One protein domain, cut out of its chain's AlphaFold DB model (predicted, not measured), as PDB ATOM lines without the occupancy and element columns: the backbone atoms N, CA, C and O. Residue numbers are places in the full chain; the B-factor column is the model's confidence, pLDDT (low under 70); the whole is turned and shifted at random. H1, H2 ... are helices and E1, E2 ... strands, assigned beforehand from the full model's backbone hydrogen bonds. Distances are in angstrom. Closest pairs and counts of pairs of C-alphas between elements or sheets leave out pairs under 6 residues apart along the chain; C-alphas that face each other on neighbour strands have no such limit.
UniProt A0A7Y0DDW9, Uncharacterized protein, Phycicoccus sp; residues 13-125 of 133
ATOM      1  N   ASP A  13     243.955 346.430 228.986       81.62
ATOM      2  CA  ASP A  13     244.382 346.139 230.362       81.62
ATOM      3  C   ASP A  13     243.557 345.055 231.052       81.62
ATOM      4  O   ASP A  13     244.072 344.275 231.854       81.62
ATOM      5  N   ARG A  14     242.242 345.021 230.808       82.38
ATOM      6  CA  ARG A  14     241.368 344.002 231.396       82.38
ATOM      7  C   ARG A  14     241.618 342.641 230.748       82.38
ATOM      8  O   ARG A  14     241.577 341.634 231.453       82.38
ATOM      9  N   VAL A  15     241.869 342.607 229.441       85.44
ATOM     10  CA  VAL A  15     242.217 341.374 228.721       85.44
ATOM     11  C   VAL A  15     243.565 340.842 229.207       85.44
ATOM     12  O   VAL A  15     243.635 339.689 229.631       85.44
ATOM     13  N   ALA A  16     244.592 341.694 229.254       85.94
ATOM     14  CA  ALA A  16     245.932 341.330 229.711       85.94
ATOM     15  C   ALA A  16     245.924 340.781 231.147       85.94
ATOM     16  O   ALA A  16     246.420 339.683 231.392       85.94
ATOM     17  N   ARG A  17     245.257 341.465 232.090       85.75
ATOM     18  CA  ARG A  17     245.126 340.979 233.478       85.75
ATOM     19  C   ARG A  17     244.461 339.608 233.577       85.75
ATOM     20  O   ARG A  17     244.844 338.798 234.415       85.75
ATOM     21  N   ARG A  18     243.472 339.325 232.726       87.06
ATOM     22  CA  ARG A  18     242.822 338.008 232.699       87.06
ATOM     23  C   ARG A  18     243.706 336.927 232.100       87.06
ATOM     24  O   ARG A  18     243.642 335.803 232.582       87.06
ATOM     25  N   ALA A  19     244.511 337.253 231.094       89.44
ATOM     26  CA  ALA A  19     245.489 336.325 230.540       89.44
ATOM     27  C   ALA A  19     246.554 335.961 231.586       89.44
ATOM     28  O   ALA A  19     246.808 334.781 231.798       89.44
ATOM     29  N   VAL A  20     247.083 336.953 232.316       89.69
ATOM     30  CA  VAL A  20     248.020 336.730 233.435       89.69
ATOM     31  C   VAL A  20     247.390 335.843 234.509       89.69
ATOM     32  O   VAL A  20     247.988 334.853 234.921       89.69
ATOM     33  N   TYR A  21     246.152 336.140 234.914       92.12
ATOM     34  CA  TYR A  21     245.421 335.302 235.864       92.12
ATOM     35  C   TYR A  21     245.241 333.867 235.352       92.12
ATOM     36  O   TYR A  21     245.518 332.914 236.075       92.12
ATOM     37  N   ALA A  22     244.800 333.692 234.105       92.56
ATOM     38  CA  ALA A  22     244.602 332.371 233.522       92.56
ATOM     39  C   ALA A  22     245.919 331.584 233.447       92.56
ATOM     40  O   ALA A  22     245.934 330.400 233.774       92.56
ATOM     41  N   ALA A  23     247.025 332.232 233.077       94.38
ATOM     42  CA  ALA A  23     248.348 331.618 233.077       94.38
ATOM     43  C   ALA A  23     248.756 331.176 234.492       94.38
ATOM     44  O   ALA A  23     249.173 330.034 234.679       94.38
ATOM     45  N   TYR A  24     248.554 332.031 235.499       95.44
ATOM     46  CA  TYR A  24     248.825 331.691 236.896       95.44
ATOM     47  C   TYR A  24     248.004 330.487 237.376       95.44
ATOM     48  O   TYR A  24     248.572 329.539 237.917       95.44
ATOM     49  N   MET A  25     246.696 330.463 237.110       95.75
ATOM     50  CA  MET A  25     245.817 329.355 237.512       95.75
ATOM     51  C   MET A  25     246.195 328.008 236.879       95.75
ATOM     52  O   MET A  25     245.894 326.961 237.451       95.75
ATOM     53  N   ASN A  26     246.864 328.025 235.721       95.31
ATOM     54  CA  ASN A  26     247.371 326.832 235.037       95.31
ATOM     55  C   ASN A  26     248.855 326.542 235.338       95.31
ATOM     56  O   ASN A  26     249.436 325.626 234.759       95.31
ATOM     57  N   SER A  27     249.486 327.309 236.229       96.69
ATOM     58  CA  SER A  27     250.916 327.201 236.511       96.69
ATOM     59  C   SER A  27     251.241 326.168 237.593       96.69
ATOM     60  O   SER A  27     250.423 325.848 238.461       96.69
ATOM     61  N   LYS A  28     252.501 325.717 237.608       97.56
ATOM     62  CA  LYS A  28     253.065 324.941 238.721       97.56
ATOM     63  C   LYS A  28     253.017 325.716 240.044       97.56
ATOM     64  O   LYS A  28     252.702 325.115 241.064       97.56
ATOM     65  N   ALA A  29     253.240 327.031 240.023       97.25
ATOM     66  CA  ALA A  29     253.206 327.865 241.226       97.25
ATOM     67  C   ALA A  29     251.855 327.776 241.956       97.25
ATOM     68  O   ALA A  29     251.818 327.598 243.170       97.25
ATOM     69  N   TRP A  30     250.741 327.797 241.218       97.81
ATOM     70  CA  TRP A  30     249.420 327.609 241.822       97.81
ATOM     71  C   TRP A  30     249.220 326.194 242.384       97.81
ATOM     72  O   TRP A  30     248.650 326.020 243.462       97.81
ATOM     73  N   GLN A  31     249.716 325.160 241.695       97.69
ATOM     74  CA  GLN A  31     249.648 323.792 242.220       97.69
ATOM     75  C   GLN A  31     250.461 323.625 243.506       97.69
ATOM     76  O   GLN A  31     250.044 322.888 244.399       97.69
ATOM     77  N   ASP A  32     251.609 324.292 243.598       97.88
ATOM     78  CA  ASP A  32     252.463 324.310 244.785       97.88
ATOM     79  C   ASP A  32     251.745 325.040 245.932       97.88
ATOM     80  O   ASP A  32     251.535 324.442 246.987       97.88
ATOM     81  N   LYS A  33     251.188 326.231 245.671       98.06
ATOM     82  CA  LYS A  33     250.363 326.988 246.629       98.06
ATOM     83  C   LYS A  33     249.216 326.156 247.210       98.06
ATOM     84  O   LYS A  33     248.975 326.205 248.413       98.06
ATOM     85  N   ARG A  34     248.514 325.362 246.390       98.31
ATOM     86  CA  ARG A  34     247.432 324.471 246.861       98.31
ATOM     87  C   ARG A  34     247.934 323.387 247.817       98.31
ATOM     88  O   ARG A  34     247.214 323.036 248.752       98.31
ATOM     89  N   ARG A  35     249.134 322.847 247.587       98.50
ATOM     90  CA  ARG A  35     249.749 321.852 248.480       98.50
ATOM     91  C   ARG A  35     250.190 322.485 249.790       98.50
ATOM     92  O   ARG A  35     249.864 321.944 250.842       98.50
ATOM     93  N   ASP A  36     250.828 323.647 249.723       98.31
ATOM     94  CA  ASP A  36     251.269 324.387 250.908       98.31
ATOM     95  C   ASP A  36     250.078 324.811 251.767       98.31
ATOM     96  O   ASP A  36     250.084 324.632 252.983       98.31
ATOM     97  N   TRP A  37     249.008 325.297 251.131       98.62
ATOM     98  CA  TRP A  37     247.765 325.643 251.812       98.62
ATOM     99  C   TRP A  37     247.150 324.425 252.518       98.62
ATOM    100  O   TRP A  37     246.769 324.523 253.683       98.62
ATOM    101  N   TYR A  38     247.103 323.260 251.856       98.62
ATOM    102  CA  TYR A  38     246.598 322.026 252.467       98.62
ATOM    103  C   TYR A  38     247.449 321.595 253.665       98.62
ATOM    104  O   TYR A  38     246.906 321.304 254.730       98.62
ATOM    105  N   ALA A  39     248.775 321.582 253.512       98.44
ATOM    106  CA  ALA A  39     249.689 321.241 254.598       98.44
ATOM    107  C   ALA A  39     249.502 322.196 255.785       98.44
ATOM    108  O   ALA A  39     249.333 321.752 256.918       98.44
ATOM    109  N   ARG A  40     249.422 323.506 255.517       98.50
ATOM    110  CA  ARG A  40     249.168 324.529 256.535       98.50
ATOM    111  C   ARG A  40     247.837 324.313 257.253       98.50
ATOM    112  O   ARG A  40     247.800 324.448 258.474       98.50
ATOM    113  N   TRP A  41     246.775 323.966 256.526       98.56
ATOM    114  CA  TRP A  41     245.468 323.655 257.106       98.56
ATOM    115  C   TRP A  41     245.548 322.475 258.074       98.56
ATOM    116  O   TRP A  41     245.076 322.577 259.207       98.56
ATOM    117  N   VAL A  42     246.161 321.367 257.648       98.31
ATOM    118  CA  VAL A  42     246.312 320.168 258.486       98.31
ATOM    119  C   VAL A  42     247.119 320.491 259.741       98.31
ATOM    120  O   VAL A  42     246.697 320.132 260.835       98.31
ATOM    121  N   THR A  43     248.215 321.243 259.614       98.50
ATOM    122  CA  THR A  43     249.010 321.694 260.767       98.50
ATOM    123  C   THR A  43     248.196 322.541 261.749       98.50
ATOM    124  O   THR A  43     248.390 322.428 262.952       98.50
ATOM    125  N   LEU A  44     247.296 323.401 261.260       97.94
ATOM    126  CA  LEU A  44     246.486 324.285 262.107       97.94
ATOM    127  C   LEU A  44     245.302 323.590 262.779       97.94
ATOM    128  O   LEU A  44     244.934 323.950 263.891       97.94
ATOM    129  N   THR A  45     244.665 322.657 262.077       97.31
ATOM    130  CA  THR A  45     243.357 322.108 262.470       97.31
ATOM    131  C   THR A  45     243.418 320.646 262.899       97.31
ATOM    132  O   THR A  45     242.414 320.098 263.348       97.31
ATOM    133  N   GLY A  46     244.562 319.983 262.712       98.25
ATOM    134  CA  GLY A  46     244.751 318.559 262.990       98.25
ATOM    135  C   GLY A  46     243.993 317.618 262.045       98.25
ATOM    136  O   GLY A  46     244.044 316.406 262.231       98.25
ATOM    137  N   SER A  47     243.286 318.136 261.036       97.69
ATOM    138  CA  SER A  47     242.455 317.331 260.136       97.69
ATOM    139  C   SER A  47     242.474 317.853 258.695       97.69
ATOM    140  O   SER A  47     242.780 319.022 258.457       97.69
ATOM    141  N   PRO A  48     242.169 317.004 257.695       97.88
ATOM    142  CA  PRO A  48     242.006 317.464 256.324       97.88
ATOM    143  C   PRO A  48     240.859 318.480 256.186       97.88
ATOM    144  O   PRO A  48     239.826 318.335 256.842       97.88
ATOM    145  N   PRO A  49     240.990 319.471 255.291       98.25
ATOM    146  CA  PRO A  49     239.921 320.409 254.986       98.25
ATOM    147  C   PRO A  49     238.675 319.709 254.434       98.25
ATOM    148  O   PRO A  49     238.725 318.649 253.800       98.25
ATOM    149  N   VAL A  50     237.541 320.375 254.612       98.44
ATOM    150  CA  VAL A  50     236.251 320.013 254.023       98.44
ATOM    151  C   VAL A  50     235.678 321.211 253.275       98.44
ATOM    152  O   VAL A  50     236.067 322.353 253.520       98.44
ATOM    153  N   CYS A  51     234.749 320.967 252.354       98.50
ATOM    154  CA  CYS A  51     233.978 322.038 251.740       98.50
ATOM    155  C   CYS A  51     233.243 322.833 252.826       98.50
ATOM    156  O   CYS A  51     232.477 322.251 253.593       98.50
ATOM    157  N   LEU A  52     233.413 324.158 252.856       97.88
ATOM    158  CA  LEU A  52     232.728 324.998 253.847       97.88
ATOM    159  C   LEU A  52     231.200 325.053 253.681       97.88
ATOM    160  O   LEU A  52     230.518 325.566 254.567       97.88
ATOM    161  N   VAL A  53     230.664 324.554 252.564       98.31
ATOM    162  CA  VAL A  53     229.222 324.494 252.291       98.31
ATOM    163  C   VAL A  53     228.649 323.132 252.690       98.31
ATOM    164  O   VAL A  53     227.963 323.054 253.708       98.31
ATOM    165  N   CYS A  54     228.976 322.065 251.952       97.44
ATOM    166  CA  CYS A  54     228.398 320.729 252.162       97.44
ATOM    167  C   CYS A  54     229.209 319.786 253.074       97.44
ATOM    168  O   CYS A  54     228.800 318.653 253.303       97.44
ATOM    169  N   GLY A  55     230.395 320.179 253.549       96.88
ATOM    170  CA  GLY A  55     231.231 319.326 254.408       96.88
ATOM    171  C   GLY A  55     231.930 318.151 253.703       96.88
ATOM    172  O   GLY A  55     232.644 317.385 254.348       96.88
ATOM    173  N   ARG A  56     231.795 318.005 252.378       96.75
ATOM    174  CA  ARG A  56     232.520 316.979 251.608       96.75
ATOM    175  C   ARG A  56     234.033 317.123 251.792       96.75
ATOM    176  O   ARG A  56     234.559 318.234 251.726       96.75
ATOM    177  N   ARG A  57     234.740 315.997 251.946       97.19
ATOM    178  CA  ARG A  57     236.210 315.961 252.047       97.19
ATOM    179  C   ARG A  57     236.868 316.703 250.887       97.19
ATOM    180  O   ARG A  57     236.544 316.469 249.722       97.19
ATOM    181  N   TRP A  58     237.816 317.567 251.222       98.12
ATOM    182  CA  TRP A  58     238.600 318.331 250.266       98.12
ATOM    183  C   TRP A  58     239.986 317.698 250.116       98.12
ATOM    184  O   TRP A  58     240.610 317.291 251.093       98.12
ATOM    185  N   SER A  59     240.488 317.615 248.885       97.25
ATOM    186  CA  SER A  59     241.849 317.149 248.599       97.25
ATOM    187  C   SER A  59     242.509 318.042 247.556       97.25
ATOM    188  O   SER A  59     241.822 318.667 246.751       97.25
ATOM    189  N   VAL A  60     243.840 318.038 247.482       97.25
ATOM    190  CA  VAL A  60     244.571 318.765 246.428       97.25
ATOM    191  C   VAL A  60     244.175 318.285 245.020       97.25
ATOM    192  O   VAL A  60     244.282 319.033 244.052       97.25
ATOM    193  N   ARG A  61     243.672 317.056 244.862       95.44
ATOM    194  CA  ARG A  61     243.259 316.541 243.548       95.44
ATOM    195  C   ARG A  61     241.882 317.048 243.117       95.44
ATOM    196  O   ARG A  61     241.715 317.396 241.956       95.44
ATOM    197  N   SER A  62     240.909 317.071 244.025       94.06
ATOM    198  CA  SER A  62     239.486 317.284 243.699       94.06
ATOM    199  C   SER A  62     238.872 318.550 244.298       94.06
ATOM    200  O   SER A  62     237.776 318.953 243.917       94.06
ATOM    201  N   GLY A  63     239.547 319.165 245.262       96.50
ATOM    202  CA  GLY A  63     239.079 320.345 245.964       96.50
ATOM    203  C   GLY A  63     239.480 321.640 245.265       96.50
ATOM    204  O   GLY A  63     240.555 321.751 244.680       96.50
ATOM    205  N   HIS A  64     238.625 322.648 245.357       98.06
ATOM    206  CA  HIS A  64     238.864 323.974 244.805       98.06
ATOM    207  C   HIS A  64     239.191 324.952 245.936       98.06
ATOM    208  O   HIS A  64     238.546 324.924 246.983       98.06
ATOM    209  N   LEU A  65     240.207 325.796 245.735       98.38
ATOM    210  CA  LEU A  65     240.423 326.972 246.577       98.38
ATOM    211  C   LEU A  65     239.780 328.165 245.890       98.38
ATOM    212  O   LEU A  65     240.046 328.422 244.716       98.38
ATOM    213  N   HIS A  66     238.941 328.874 246.632       97.94
ATOM    214  CA  HIS A  66     238.310 330.100 246.177       97.94
ATOM    215  C   HIS A  66     239.021 331.315 246.764       97.94
ATOM    216  O   HIS A  66     239.191 331.397 247.978       97.94
ATOM    217  N   HIS A  67     239.376 332.276 245.914       97.31
ATOM    218  CA  HIS A  67     239.982 333.543 246.320       97.31
ATOM    219  C   HIS A  67     238.959 334.521 246.917       97.31
ATOM    220  O   HIS A  67     238.018 334.954 246.234       97.31
ATOM    221  N   LEU A  68     239.201 334.938 248.161       96.38
ATOM    222  CA  LEU A  68     238.508 336.038 248.841       96.38
ATOM    223  C   LEU A  68     239.007 337.409 248.368       96.38
ATOM    224  O   LEU A  68     238.242 338.370 248.313       96.38
ATOM    225  N   THR A  69     240.265 337.482 247.937       93.88
ATOM    226  CA  THR A  69     240.882 338.667 247.334       93.88
ATOM    227  C   THR A  69     241.837 338.271 246.210       93.88
ATOM    228  O   THR A  69     242.377 337.170 246.188       93.88
ATOM    229  N   TYR A  70     242.045 339.186 245.263       92.06
ATOM    230  CA  TYR A  70     243.006 339.034 244.162       92.06
ATOM    231  C   TYR A  70     244.173 340.031 244.257       92.06
ATOM    232  O   TYR A  70     244.964 340.135 243.325       92.06
ATOM    233  N   GLN A  71     244.271 340.796 245.351       90.88
ATOM    234  CA  GLN A  71     245.265 341.870 245.499       90.88
ATOM    235  C   GLN A  71     246.716 341.364 245.509       90.88
ATOM    236  O   GLN A  71     247.607 342.093 245.087       90.88
ATOM    237  N   ARG A  72     246.946 340.126 245.959       91.75
ATOM    238  CA  ARG A  72     248.271 339.499 246.075       91.75
ATOM    239  C   ARG A  72     248.350 338.202 245.268       91.75
ATOM    240  O   ARG A  72     248.784 337.175 245.776       91.75
ATOM    241  N   LEU A  73     247.865 338.215 244.027       91.44
ATOM    242  CA  LEU A  73     247.892 337.027 243.168       91.44
ATOM    243  C   LEU A  73     249.329 336.479 243.040       91.44
ATOM    244  O   LEU A  73     250.237 337.229 242.691       91.44
ATOM    245  N   GLY A  74     249.530 335.190 243.330       91.50
ATOM    246  CA  GLY A  74     250.854 334.550 243.390       91.50
ATOM    247  C   GLY A  74     251.555 334.629 244.752       91.50
ATOM    248  O   GLY A  74     252.444 333.826 245.032       91.50
ATOM    249  N   ALA A  75     251.135 335.550 245.615       94.75
ATOM    250  CA  ALA A  75     251.620 335.734 246.979       94.75
ATOM    251  C   ALA A  75     250.453 335.668 247.979       94.75
ATOM    252  O   ALA A  75     250.407 336.419 248.950       94.75
ATOM    253  N   GLU A  76     249.472 334.800 247.712       97.19
ATOM    254  CA  GLU A  76     248.286 334.675 248.552       97.19
ATOM    255  C   GLU A  76     248.659 334.177 249.946       97.19
ATOM    256  O   GLU A  76     249.419 333.206 250.092       97.19
ATOM    257  N   GLU A  77     248.059 334.811 250.948       97.06
ATOM    258  CA  GLU A  77     248.079 334.364 252.332       97.06
ATOM    259  C   GLU A  77     247.106 333.200 252.527       97.06
ATOM    260  O   GLU A  77     246.158 333.005 251.762       97.06
ATOM    261  N   PHE A  78     247.295 332.433 253.602       97.69
ATOM    262  CA  PHE A  78     246.398 331.321 253.932       97.69
ATOM    263  C   PHE A  78     244.925 331.760 254.030       97.69
ATOM    264  O   PHE A  78     244.044 331.056 253.537       97.69
ATOM    265  N   ALA A  79     244.680 332.935 254.618       96.69
ATOM    266  CA  ALA A  79     243.348 333.508 254.807       96.69
ATOM    267  C   ALA A  79     242.727 334.082 253.521       96.69
ATOM    268  O   ALA A  79     241.526 334.324 253.493       96.69
ATOM    269  N   ASP A  80     243.496 334.256 252.442       97.69
ATOM    270  CA  ASP A  80     242.960 334.752 251.166       97.69
ATOM    271  C   ASP A  80     242.177 333.675 250.400       97.69
ATOM    272  O   ASP A  80     241.542 333.969 249.383       97.69
ATOM    273  N   LEU A  81     242.245 332.423 250.859       98.19
ATOM    274  CA  LEU A  81     241.745 331.243 250.170       98.19
ATOM    275  C   LEU A  81     240.813 330.440 251.076       98.19
ATOM    276  O   LEU A  81     241.101 330.219 252.250       98.19
ATOM    277  N   THR A  82     239.720 329.934 250.508       98.06
ATOM    278  CA  THR A  82     238.766 329.081 251.230       98.06
ATOM    279  C   THR A  82     238.478 327.774 250.485       98.06
ATOM    280  O   THR A  82     238.335 327.800 249.256       98.06
ATOM    281  N   PRO A  83     238.363 326.623 251.182       98.50
ATOM    282  CA  PRO A  83     238.140 325.331 250.543       98.50
ATOM    283  C   PRO A  83     236.667 325.121 250.173       98.50
ATOM    284  O   PRO A  83     235.763 325.254 251.001       98.50
ATOM    285  N   LEU A  84     236.422 324.723 248.927       98.56
ATOM    286  CA  LEU A  84     235.112 324.313 248.422       98.56
ATOM    287  C   LEU A  84     235.240 323.056 247.553       98.56
ATOM    288  O   LEU A  84     236.295 322.785 246.975       98.56
ATOM    289  N   CYS A  85     234.163 322.278 247.444       98.19
ATOM    290  CA  CYS A  85     234.065 321.274 246.387       98.19
ATOM    291  C   CYS A  85     233.783 321.960 245.037       98.19
ATOM    292  O   CYS A  85     233.379 323.123 245.005       98.19
ATOM    293  N   SER A  86     233.994 321.262 243.920       96.56
ATOM    294  CA  SER A  86     233.769 321.822 242.577       96.56
ATOM    295  C   SER A  86     232.338 322.338 242.372       96.56
ATOM    296  O   SER A  86     232.161 323.397 241.771       96.56
ATOM    297  N   LEU A  87     231.343 321.625 242.910       96.88
ATOM    298  CA  LEU A  87     229.925 321.975 242.810       96.88
ATOM    299  C   LEU A  87     229.616 323.287 243.543       96.88
ATOM    300  O   LEU A  87     229.192 324.257 242.919       96.88
ATOM    301  N   ASP A  88     229.912 323.352 244.842       98.38
ATOM    302  CA  ASP A  88     229.645 324.543 245.656       98.38
ATOM    303  C   ASP A  88     230.477 325.747 245.220       98.38
ATOM    304  O   ASP A  88     230.027 326.887 245.301       98.38
ATOM    305  N   HIS A  89     231.688 325.503 244.714       98.25
ATOM    306  CA  HIS A  89     232.503 326.534 244.085       98.25
ATOM    307  C   HIS A  89     231.813 327.121 242.843       98.25
ATOM    308  O   HIS A  89     231.817 328.337 242.651       98.25
ATOM    309  N   GLY A  90     231.205 326.270 242.010       96.75
ATOM    310  CA  GLY A  90     230.386 326.679 240.868       96.75
ATOM    311  C   GLY A  90     229.174 327.503 241.298       96.75
ATOM    312  O   GLY A  90     229.057 328.655 240.887       96.75
ATOM    313  N   HIS A  91     228.353 326.971 242.210       96.88
ATOM    314  CA  HIS A  91     227.174 327.666 242.743       96.88
ATOM    315  C   HIS A  91     227.522 329.032 243.331       96.88
ATOM    316  O   HIS A  91     226.845 330.029 243.078       96.88
ATOM    317  N   LEU A  92     228.616 329.105 244.088       96.88
ATOM    318  CA  LEU A  92     229.095 330.360 244.641       96.88
ATOM    319  C   LEU A  92     229.413 331.372 243.537       96.88
ATOM    320  O   LEU A  92     229.055 332.547 243.649       96.88
ATOM    321  N   HIS A  93     230.077 330.933 242.468       95.81
ATOM    322  CA  HIS A  93     230.367 331.781 241.320       95.81
ATOM    323  C   HIS A  93     229.108 332.214 240.568       95.81
ATOM    324  O   HIS A  93     229.040 333.377 240.166       95.81
ATOM    325  N   ASP A  94     228.120 331.337 240.421       94.88
ATOM    326  CA  ASP A  94     226.850 331.659 239.771       94.88
ATOM    327  C   ASP A  94     226.089 332.741 240.543       94.88
ATOM    328  O   ASP A  94     225.621 333.715 239.948       94.88
ATOM    329  N   VAL A  95     226.051 332.650 241.877       94.19
ATOM    330  CA  VAL A  95     225.439 333.680 242.731       94.19
ATOM    331  C   VAL A  95     226.228 334.991 242.672       94.19
ATOM    332  O   VAL A  95     225.633 336.052 242.467       94.19
ATOM    333  N   LEU A  96     227.561 334.938 242.811       91.88
ATOM    334  CA  LEU A  96     228.423 336.128 242.750       91.88
ATOM    335  C   LEU A  96     228.297 336.861 241.418       91.88
ATOM    336  O   LEU A  96     228.232 338.092 241.388       91.88
ATOM    337  N   ASP A  97     228.275 336.111 240.320       88.75
ATOM    338  CA  ASP A  97     228.129 336.685 238.996       88.75
ATOM    339  C   ASP A  97     226.675 337.124 238.770       88.75
ATOM    340  O   ASP A  97     226.470 338.108 238.067       88.75
ATOM    341  N   GLY A  98     225.669 336.483 239.370       88.19
ATOM    342  CA  GLY A  98     224.242 336.720 239.128       88.19
ATOM    343  C   GLY A  98     223.729 338.132 239.437       88.19
ATOM    344  O   GLY A  98     222.802 338.592 238.771       88.19
ATOM    345  N   SER A  99     224.351 338.870 240.367       86.62
ATOM    346  CA  SER A  99     223.909 340.227 240.735       86.62
ATOM    347  C   SER A  99     225.044 341.243 240.867       86.62
ATOM    348  O   SER A  99     226.131 340.977 241.374       86.62
ATOM    349  N   ALA A 100     224.761 342.486 240.465       85.62
ATOM    350  CA  ALA A 100     225.652 343.616 240.703       85.62
ATOM    351  C   ALA A 100     225.775 343.994 242.190       85.62
ATOM    352  O   ALA A 100     226.800 344.562 242.565       85.62
ATOM    353  N   SER A 101     224.775 343.682 243.023       88.88
ATOM    354  CA  SER A 101     224.801 343.981 244.464       88.88
ATOM    355  C   SER A 101     225.929 343.236 245.177       88.88
ATOM    356  O   SER A 101     226.673 343.853 245.935       88.88
ATOM    357  N   TRP A 102     226.146 341.960 244.841       89.50
ATOM    358  CA  TRP A 102     227.254 341.165 245.379       89.50
ATOM    359  C   TRP A 102     228.618 341.768 245.063       89.50
ATOM    360  O   TRP A 102     229.505 341.784 245.907       89.50
ATOM    361  N   ARG A 103     228.784 342.346 243.870       80.19
ATOM    362  CA  ARG A 103     230.045 343.001 243.498       80.19
ATOM    363  C   ARG A 103     230.328 344.250 244.331       80.19
ATOM    364  O   ARG A 103     231.490 344.528 244.599       80.19
ATOM    365  N   ARG A 104     229.291 345.001 244.723       88.25
ATOM    366  CA  ARG A 104     229.436 346.229 245.526       88.25
ATOM    367  C   ARG A 104     229.844 345.948 246.971       88.25
ATOM    368  O   ARG A 104     230.506 346.785 247.564       88.25
ATOM    369  N   LEU A 105     229.489 344.777 247.501       90.69
ATOM    370  CA  LEU A 105     229.897 344.332 248.840       90.69
ATOM    371  C   LEU A 105     231.399 344.019 248.940       90.69
ATOM    372  O   LEU A 105     231.928 343.917 250.039       90.69
ATOM    373  N   GLY A 106     232.093 343.870 247.809       91.06
ATOM    374  CA  GLY A 106     233.465 343.376 247.779       91.06
ATOM    375  C   GLY A 106     233.524 341.846 247.781       91.06
ATOM    376  O   GLY A 106     232.583 341.157 248.174       91.06
ATOM    377  N   ARG A 107     234.635 341.303 247.271       92.94
ATOM    378  CA  ARG A 107     234.777 339.866 246.984       92.94
ATOM    379  C   ARG A 107     234.686 339.012 248.250       92.94
ATOM    380  O   ARG A 107     233.922 338.054 248.261       92.94
ATOM    381  N   GLU A 108     235.408 339.392 249.297       95.50
ATOM    382  CA  GLU A 108     235.463 338.662 250.564       95.50
ATOM    383  C   GLU A 108     234.102 338.618 251.269       95.50
ATOM    384  O   GLU A 108     233.551 337.535 251.479       95.50
ATOM    385  N   ALA A 109     233.509 339.783 251.554       96.06
ATOM    386  CA  ALA A 109     232.220 339.872 252.238       96.06
ATOM    387  C   ALA A 109     231.102 339.160 251.458       96.06
ATOM    388  O   ALA A 109     230.294 338.438 252.046       96.06
ATOM    389  N   ALA A 110     231.082 339.298 250.127       96.44
ATOM    390  CA  ALA A 110     230.121 338.588 249.291       96.44
ATOM    391  C   ALA A 110     230.326 337.067 249.352       96.44
ATOM    392  O   ALA A 110     229.353 336.329 249.479       96.44
ATOM    393  N   THR A 111     231.569 336.582 249.316       96.62
ATOM    394  CA  THR A 111     231.860 335.152 249.459       96.62
ATOM    395  C   THR A 111     231.393 334.599 250.802       96.62
ATOM    396  O   THR A 111     230.708 333.578 250.814       96.62
ATOM    397  N   ILE A 112     231.696 335.274 251.912       97.25
ATOM    398  CA  ILE A 112     231.276 334.838 253.252       97.25
ATOM    399  C   ILE A 112     229.744 334.770 253.337       97.25
ATOM    400  O   ILE A 112     229.184 333.759 253.772       97.25
ATOM    401  N   ALA A 113     229.054 335.812 252.861       97.25
ATOM    402  CA  ALA A 113     227.594 335.868 252.865       97.25
ATOM    403  C   ALA A 113     226.962 334.753 252.014       97.25
ATOM    404  O   ALA A 113     226.004 334.108 252.448       97.25
ATOM    405  N   ILE A 114     227.514 334.492 250.825       97.25
ATOM    406  CA  ILE A 114     227.017 333.459 249.910       97.25
ATOM    407  C   ILE A 114     227.273 332.062 250.465       97.25
ATOM    408  O   ILE A 114     226.359 331.246 250.439       97.25
ATOM    409  N   ILE A 115     228.444 331.784 251.046       97.94
ATOM    410  CA  ILE A 115     228.691 330.513 251.746       97.94
ATOM    411  C   ILE A 115     227.656 330.323 252.859       97.94
ATOM    412  O   ILE A 115     227.054 329.256 252.963       97.94
ATOM    413  N   GLY A 116     227.386 331.357 253.661       97.69
ATOM    414  CA  GLY A 116     226.351 331.305 254.697       97.69
ATOM    415  C   GLY A 116     224.953 331.005 254.143       97.69
ATOM    416  O   GLY A 116     224.207 330.233 254.746       97.69
ATOM    417  N   MET A 117     224.606 331.580 252.991       96.50
ATOM    418  CA  MET A 117     223.354 331.309 252.281       96.50
ATOM    419  C   MET A 117     223.285 329.870 251.759       96.50
ATOM    420  O   MET A 117     222.311 329.179 252.049       96.50
ATOM    421  N   LEU A 118     224.318 329.400 251.055       96.56
ATOM    422  CA  LEU A 118     224.378 328.041 250.511       96.56
ATOM    423  C   LEU A 118     224.322 326.997 251.630       96.56
ATOM    424  O   LEU A 118     223.535 326.066 251.555       96.56
ATOM    425  N   ARG A 119     225.033 327.210 252.746       97.00
ATOM    426  CA  ARG A 119     224.947 326.339 253.933       97.00
ATOM    427  C   ARG A 119     223.529 326.222 254.495       97.00
ATOM    428  O   ARG A 119     223.189 325.184 255.054       97.00
ATOM    429  N   ARG A 120     222.729 327.294 254.445       94.81
ATOM    430  CA  ARG A 120     221.323 327.248 254.886       94.81
ATOM    431  C   ARG A 120     220.471 326.439 253.914       94.81
ATOM    432  O   ARG A 120     219.646 325.665 254.379       94.81
ATOM    433  N   ALA A 121     220.703 326.594 252.611       92.25
ATOM    434  CA  ALA A 121     220.019 325.817 251.584       92.25
ATOM    435  C   ALA A 121     220.351 324.317 251.686       92.25
ATOM    436  O   ALA A 121     219.432 323.510 251.742       92.25
ATOM    437  N   GLU A 122     221.628 323.952 251.843       89.81
ATOM    438  CA  GLU A 122     222.057 322.554 252.037       89.81
ATOM    439  C   GLU A 122     221.392 321.898 253.257       89.81
ATOM    440  O   GLU A 122     220.982 320.746 253.203       89.81
ATOM    441  N   ARG A 123     221.234 322.634 254.367       86.62
ATOM    442  CA  ARG A 123     220.536 322.109 255.554       86.62
ATOM    443  C   ARG A 123     219.027 321.965 255.363       86.62
ATOM    444  O   ARG A 123     218.423 321.140 256.036       86.62
ATOM    445  N   ALA A 124     218.424 322.791 254.511       78.88
ATOM    446  CA  ALA A 124     216.999 322.727 254.199       78.88
ATOM    447  C   ALA A 124     216.669 321.626 253.173       78.88
ATOM    448  O   ALA A 124     215.528 321.176 253.123       78.88
ATOM    449  N   SER A 125     217.665 321.175 252.406       65.06
ATOM    450  CA  SER A 125     217.568 320.090 251.427       65.06
ATOM    451  C   SER A 125     218.500 318.931 251.803       65.06
ATOM    452  O   SER A 125     219.499 318.716 251.113       65.06
TER     453      SER A 125
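AT A GLANCE: This is residues 13 to 125 of the 133 residues of an uncharacterized protein of Phycicoccus sp (UniProt A0A7Y0DDW9). A small two-stranded hairpin, E1 and E2, sits in the middle of a flat, mostly helical domain, with the long helix H2 on one side of it and the crossed pair H3 and H5 on the other. H1 meets the beginning of H2 at a corner, and its residues 13 to 19 stick out; short H4 sits at the turn between H3 and H5. The printed part has 113 residues, with five named helices and two named strands in the order H1, H2, E1, E2, H3, H4, H5, and the sheet E1 - E2 is antiparallel. The whole is compact, with a radius of gyration of the C-alphas of 14.5 A, and spans 42 by 38 by 20 A.

IN THESE COORDINATES: H1 covers residues 13 to 25, 18.3 A from first to last C-alpha, beginning with C-alpha 13 at (244.382, 346.139, 230.362). H2, residues 28 to 45, is 25.8 A long. E1, residues 63 to 67, measures 13.2 A, with C-alpha 63 at (239.079, 320.345, 245.964). E2, residues 81 to 85, measures 13.1 A. H3, residues 86 to 98, is 18.0 A long, and H4, residues 100 to 104, is 6.7 A. H5, residues 107 to 124, is 25.7 A long and ends with C-alpha 124 at (216.999, 322.727, 254.199).

HOW THE PARTS SIT: H1 and H2 are close but not clearly touching, at a steep tilt of 63 degrees, the same way; their closest C-alphas, of Tyr 24 and Trp 30, are 6.4 A apart. The closest C-alphas of H2 and E1, of Arg 34 and Leu 65, are 7.4 A apart, and H2 and E2 are near each other, with 6 pairs of C-alphas within 10 A. E1 and E2 form a hairpin, with 143 degrees between their directions; N 64 and O 84 are 2.8 A apart and N 82 and O 66 3.0 A, both within hydrogen-bond range. The closest C-alphas of E1 and H3, of His 64 and Ser 86, are 6.0 A apart. H3 and H4 only just touch, only at the corner, with 3 pairs of C-alphas within 8 A, the closest being Leu 96 and Trp 102 at 5.8 A. H3 and H5 touch at a steep tilt of 61 degrees, opposite ways, with the C-alphas of Leu 92 and Ile 114 closest at 6.5 A; H5 does so with residues 110 to 118 alone. H4 and H5 are close but not clearly touching, the closest C-alphas being those of Trp 102 and Ala 110, 5.5 A. H2 and H5 are apart. In H1, H2, H3, H4 and H5 every O i to N i+4 pair is within hydrogen-bond range.

THE WHOLE: The two C-alphas farthest apart, of Asp 13 and Ala 124, are 43.2 A apart. The printed part has no cut. The links from H2 to E1, 17 residues, and from E1 to E2, 13 residues, are long; the others are tight. The mean pLDDT of the printed part is 94.5, and residue 125 alone is under 70.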